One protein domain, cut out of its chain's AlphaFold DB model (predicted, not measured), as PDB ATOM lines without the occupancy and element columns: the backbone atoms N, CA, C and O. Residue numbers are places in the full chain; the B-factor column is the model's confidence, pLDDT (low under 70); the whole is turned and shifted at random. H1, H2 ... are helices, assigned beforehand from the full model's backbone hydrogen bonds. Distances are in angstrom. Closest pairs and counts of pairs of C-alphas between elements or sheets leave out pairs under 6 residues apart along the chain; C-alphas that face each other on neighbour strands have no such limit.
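Overview. This is residues 24 to 66 of the 66 residues of an uncharacterized protein of Aurantiacibacter xanthus (UniProt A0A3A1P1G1). Two helices, H1 and the longer H2, meet near their ends in an L-shaped corner, and the stretch before H1 folds back so that Ala 25 packs on the side of H2. Residues 57 to 62, of which 57 to 60 belong to H2, stick out at the far end. The printed part has 43 residues with two named helices, H1 then H2, and no named strand; its class is all helix. It is compact, with a radius of gyration of the C-alphas of 10.4 A, and spans 27 by 20 by 15 A.

Arrangement. H1, residues 34 to 43, and H2, residues 47 to 60, touch, and H2 touches H1 with residues 47 to 50 alone. Their closest C-alphas, those of Val 40 and Pro 47, are 6.3 A apart. Their lines are only just about perpendicular, at 73 degrees. In H1 and H2 every O i to N i+4 pair is within hydrogen-bond range.

Along the chain. H1 begins at C-alpha 34 (193.599, 130.605, 113.817) and is 14.4 A long. H2 is 20.0 A long and ends at C-alpha 60 (194.817, 107.040, 109.941).

Size, cuts and confidence. The C-alphas farthest apart, those of Leu 42 and Ala 66, are 29.3 A apart. The printed part has no cut, and the link from H1 to H2 is tight. Residue 66, the chain's last, has pLDDT under 70.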
ATOM      1  N   TRP A  24     196.654 121.483 119.953       92.88
ATOM      2  CA  TRP A  24     195.365 121.851 120.543       92.88
ATOM      3  C   TRP A  24     194.326 120.724 120.478       92.88
ATOM      4  O   TRP A  24     193.459 120.636 121.343       92.88
ATOM      5  N   ALA A  25     194.417 119.829 119.497       93.75
ATOM      6  CA  ALA A  25     193.458 118.748 119.332       93.75
ATOM      7  C   ALA A  25     193.624 117.634 120.376       93.75
ATOM      8  O   ALA A  25     192.767 116.758 120.436       93.75
ATOM      9  N   TYR A  26     194.685 117.636 121.191       91.88
ATOM     10  CA  TYR A  26     195.026 116.539 122.111       91.88
ATOM     11  C   TYR A  26     195.028 116.924 123.597       91.88
ATOM     12  O   TYR A  26     195.362 116.085 124.426       91.88
ATOM     13  N   ARG A  27     194.664 118.159 123.962       87.56
ATOM     14  CA  ARG A  27     194.625 118.600 125.369       87.56
ATOM     15  C   ARG A  27     193.226 119.110 125.719       87.56
ATOM     16  O   ARG A  27     192.499 119.538 124.829       87.56
ATOM     17  N   ASP A  28     192.875 119.059 127.000       77.75
ATOM     18  CA  ASP A  28     191.500 119.315 127.455       77.75
ATOM     19  C   ASP A  28     191.142 120.814 127.560       77.75
ATOM     20  O   ASP A  28     190.000 121.181 127.293       77.75
ATOM     21  N   ASP A  29     192.117 121.691 127.840       73.00
ATOM     22  CA  ASP A  29     191.915 123.143 128.034       73.00
ATOM     23  C   ASP A  29     192.465 124.000 126.874       73.00
ATOM     24  O   ASP A  29     193.161 125.001 127.074       73.00
ATOM     25  N   THR A  30     192.254 123.585 125.626       75.88
ATOM     26  CA  THR A  30     193.001 124.151 124.491       75.88
ATOM     27  C   THR A  30     192.362 125.325 123.774       75.88
ATOM     28  O   THR A  30     191.182 125.351 123.429       75.88
ATOM     29  N   VAL A  31     193.233 126.279 123.439       90.25
ATOM     30  CA  VAL A  31     192.969 127.343 122.474       90.25
ATOM     31  C   VAL A  31     193.214 126.798 121.069       90.25
ATOM     32  O   VAL A  31     194.279 126.253 120.782       90.25
ATOM     33  N   LEU A  32     192.226 126.956 120.189       92.62
ATOM     34  CA  LEU A  32     192.345 126.602 118.777       92.62
ATOM     35  C   LEU A  32     193.330 127.527 118.053       92.62
ATOM     36  O   LEU A  32     193.328 128.740 118.285       92.62
ATOM     37  N   SER A  33     194.081 126.978 117.098       94.88
ATOM     38  CA  SER A  33     194.825 127.778 116.121       94.88
ATOM     39  C   SER A  33     193.879 128.662 115.291       94.88
ATOM     40  O   SER A  33     192.688 128.370 115.147       94.88
ATOM     41  N   ALA A  34     194.395 129.743 114.700       95.44
ATOM     42  CA  ALA A  34     193.599 130.605 113.817       95.44
ATOM     43  C   ALA A  34     192.943 129.829 112.646       95.44
ATOM     44  O   ALA A  34     191.738 129.989 112.434       95.44
ATOM     45  N   PRO A  35     193.665 128.946 111.921       95.44
ATOM     46  CA  PRO A  35     193.063 128.097 110.895       95.44
ATOM     47  C   PRO A  35     191.942 127.195 111.433       95.44
ATOM     48  O   PRO A  35     190.885 127.095 110.810       95.44
ATOM     49  N   ALA A  36     192.119 126.589 112.610       95.50
ATOM     50  CA  ALA A  36     191.094 125.747 113.221       95.50
ATOM     51  C   ALA A  36     189.849 126.551 113.641       95.50
ATOM     52  O   ALA A  36     188.724 126.097 113.421       95.50
ATOM     53  N   GLN A  37     190.022 127.767 114.172       95.88
ATOM     54  CA  GLN A  37     188.907 128.675 114.487       95.88
ATOM     55  C   GLN A  37     188.112 129.063 113.236       95.88
ATOM     56  O   GLN A  37     186.879 129.083 113.272       95.88
ATOM     57  N   LEU A  38     188.807 129.323 112.123       95.12
ATOM     58  CA  LEU A  38     188.172 129.596 110.834       95.12
ATOM     59  C   LEU A  38     187.366 128.391 110.351       95.12
ATOM     60  O   LEU A  38     186.239 128.568 109.896       95.12
ATOM     61  N   VAL A  39     187.888 127.169 110.492       94.81
ATOM     62  CA  VAL A  39     187.153 125.944 110.134       94.81
ATOM     63  C   VAL A  39     185.916 125.745 111.019       94.81
ATOM     64  O   VAL A  39     184.836 125.442 110.514       94.81
ATOM     65  N   VAL A  40     186.022 125.977 112.326       95.12
ATOM     66  CA  VAL A  40     184.862 125.955 113.234       95.12
ATOM     67  C   VAL A  40     183.778 126.928 112.773       95.12
ATOM     68  O   VAL A  40     182.635 126.514 112.592       95.12
ATOM     69  N   HIS A  41     184.140 128.190 112.523       95.19
ATOM     70  CA  HIS A  41     183.190 129.233 112.125       95.19
ATOM     71  C   HIS A  41     182.549 128.959 110.777       95.19
ATOM     72  O   HIS A  41     181.342 129.092 110.603       95.19
ATOM     73  N   LEU A  42     183.368 128.590 109.798       94.12
ATOM     74  CA  LEU A  42     182.900 128.370 108.451       94.12
ATOM     75  C   LEU A  42     181.877 127.224 108.455       94.12
ATOM     76  O   LEU A  42     180.794 127.379 107.881       94.12
ATOM     77  N   TRP A  43     182.202 126.065 109.034       93.50
ATOM     78  CA  TRP A  43     181.371 124.851 108.948       93.50
ATOM     79  C   TRP A  43     180.434 124.634 110.143       93.50
ATOM     80  O   TRP A  43     179.843 123.560 110.232       93.50
ATOM     81  N   ASP A  44     180.292 125.629 111.023       94.31
ATOM     82  CA  ASP A  44     179.466 125.578 112.239       94.31
ATOM     83  C   ASP A  44     179.711 124.296 113.060       94.31
ATOM     84  O   ASP A  44     178.808 123.560 113.463       94.31
ATOM     85  N   LYS A  45     180.994 123.958 113.231       91.56
ATOM     86  CA  LYS A  45     181.429 122.744 113.930       91.56
ATOM     87  C   LYS A  45     181.821 123.078 115.356       91.56
ATOM     88  O   LYS A  45     182.659 123.939 115.583       91.56
ATOM     89  N   ALA A  46     181.320 122.314 116.324       93.69
ATOM     90  CA  ALA A  46     181.834 122.412 117.685       93.69
ATOM     91  C   ALA A  46     183.348 122.088 117.708       93.69
ATOM     92  O   ALA A  46     183.735 121.057 117.145       93.69
ATOM     93  N   PRO A  47     184.195 122.877 118.403       93.75
ATOM     94  CA  PRO A  47     185.640 122.635 118.507       93.75
ATOM     95  C   PRO A  47     186.009 121.192 118.865       93.75
ATOM     96  O   PRO A  47     186.889 120.596 118.252       93.75
ATOM     97  N   ARG A  48     185.263 120.584 119.798       93.31
ATOM     98  CA  ARG A  48     185.448 119.184 120.216       93.31
ATOM     99  C   ARG A  48     185.264 118.168 119.084       93.31
ATOM    100  O   ARG A  48     185.936 117.142 119.074       93.31
ATOM    101  N   LEU A  49     184.353 118.439 118.146       95.12
ATOM    102  CA  LEU A  49     184.111 117.569 116.994       95.12
ATOM    103  C   LEU A  49     185.211 117.746 115.950       95.12
ATOM    104  O   LEU A  49     185.692 116.753 115.423       95.12
ATOM    105  N   LEU A  50     185.665 118.984 115.722       95.56
ATOM    106  CA  LEU A  50     186.823 119.240 114.867       95.56
ATOM    107  C   LEU A  50     188.072 118.525 115.408       95.56
ATOM    108  O   LEU A  50     188.757 117.843 114.654       95.56
ATOM    109  N   ALA A  51     188.338 118.630 116.714       95.50
ATOM    110  CA  ALA A  51     189.441 117.923 117.363       95.50
ATOM    111  C   ALA A  51     189.314 116.400 117.197       95.50
ATOM    112  O   ALA A  51     190.286 115.735 116.855       95.50
ATOM    113  N   TYR A  52     188.115 115.842 117.401       95.62
ATOM    114  CA  TYR A  52     187.861 114.415 117.197       95.62
ATOM    115  C   TYR A  52     188.154 113.971 115.756       95.62
ATOM    116  O   TYR A  52     188.938 113.042 115.559       95.62
ATOM    117  N   ASP A  53     187.576 114.657 114.766       96.56
ATOM    118  CA  ASP A  53     187.754 114.337 113.346       96.56
ATOM    119  C   ASP A  53     189.230 114.457 112.934       96.56
ATOM    120  O   ASP A  53     189.759 113.598 112.226       96.56
ATOM    121  N   LEU A  54     189.920 115.492 113.425       96.38
ATOM    122  CA  LEU A  54     191.329 115.743 113.136       96.38
ATOM    123  C   LEU A  54     192.230 114.658 113.729       96.38
ATOM    124  O   LEU A  54     193.110 114.150 113.037       96.38
ATOM    125  N   ARG A  55     191.983 114.249 114.980       95.88
ATOM    126  CA  ARG A  55     192.694 113.125 115.605       95.88
ATOM    127  C   ARG A  55     192.479 111.833 114.824       95.88
ATOM    128  O   ARG A  55     193.445 111.121 114.569       95.88
ATOM    129  N   ALA A  56     191.240 111.542 114.429       95.62
ATOM    130  CA  ALA A  56     190.918 110.344 113.658       95.62
ATOM    131  C   ALA A  56     191.653 110.324 112.308       95.62
ATOM    132  O   ALA A  56     192.243 109.305 111.944       95.62
ATOM    133  N   LEU A  57     191.675 111.456 111.596       96.00
ATOM    134  CA  LEU A  57     192.396 111.587 110.331       96.00
ATOM    135  C   LEU A  57     193.909 111.418 110.522       96.00
ATOM    136  O   LEU A  57     194.521 110.592 109.851       96.00
ATOM    137  N   ARG A  58     194.501 112.124 111.490       94.94
ATOM    138  CA  ARG A  58     195.940 112.039 111.776       94.94
ATOM    139  C   ARG A  58     196.374 110.632 112.181       94.94
ATOM    140  O   ARG A  58     197.419 110.177 111.732       94.94
ATOM    141  N   MET A  59     195.578 109.919 112.979       94.44
ATOM    142  CA  MET A  59     195.865 108.523 113.337       94.44
ATOM    143  C   MET A  59     195.854 107.610 112.109       94.44
ATOM    144  O   MET A  59     196.746 106.780 111.957       94.44
ATOM    145  N   LYS A  60     194.886 107.791 111.202       93.69
ATOM    146  CA  LYS A  60     194.817 107.040 109.941       93.69
ATOM    147  C   LYS A  60     196.038 107.288 109.044       93.69
ATOM    148  O   LYS A  60     196.457 106.378 108.337       93.69
ATOM    149  N   GLU A  61     196.600 108.492 109.075       91.94
ATOM    150  CA  GLU A  61     197.750 108.897 108.252       91.94
ATOM    151  C   GLU A  61     199.115 108.686 108.930       91.94
ATOM    152  O   GLU A  61     200.146 109.021 108.353       91.94
ATOM    153  N   GLY A  62     199.152 108.127 110.146       90.69
ATOM    154  CA  GLY A  62     200.401 107.924 110.893       90.69
ATOM    155  C   GLY A  62     201.005 109.213 111.470       90.69
ATOM    156  O   GLY A  62     202.165 109.229 111.863       90.69
ATOM    157  N   LEU A  63     200.214 110.285 111.556       87.69
ATOM    158  CA  LEU A  63     200.562 111.594 112.121       87.69
ATOM    159  C   LEU A  63     200.095 111.739 113.580       87.69
ATOM    160  O   LEU A  63     199.855 112.856 114.053       87.69
ATOM    161  N   GLY A  64     199.889 110.621 114.281       76.00
ATOM    162  CA  GLY A  64     199.485 110.613 115.688       76.00
ATOM    163  C   GLY A  64     200.406 111.488 116.544       76.00
ATOM    164  O   GLY A  64     201.597 111.609 116.264       76.00
ATOM    165  N   HIS A  65     199.840 112.146 117.555       73.69
ATOM    166  CA  HIS A  65     200.644 112.904 118.512       73.69
ATOM    167  C   HIS A  65     201.300 111.919 119.487       73.69
ATOM    168  O   HIS A  65     200.620 111.005 119.958       73.69
ATOM    169  N   ALA A  66     202.609 112.075 119.701       61.44
ATOM    170  CA  ALA A  66     203.398 111.261 120.626       61.44
ATOM    171  C   ALA A  66     203.150 111.659 122.087       61.44
ATOM    172  O   ALA A  66     202.846 112.851 122.323       61.44
TER     173      ALA A  66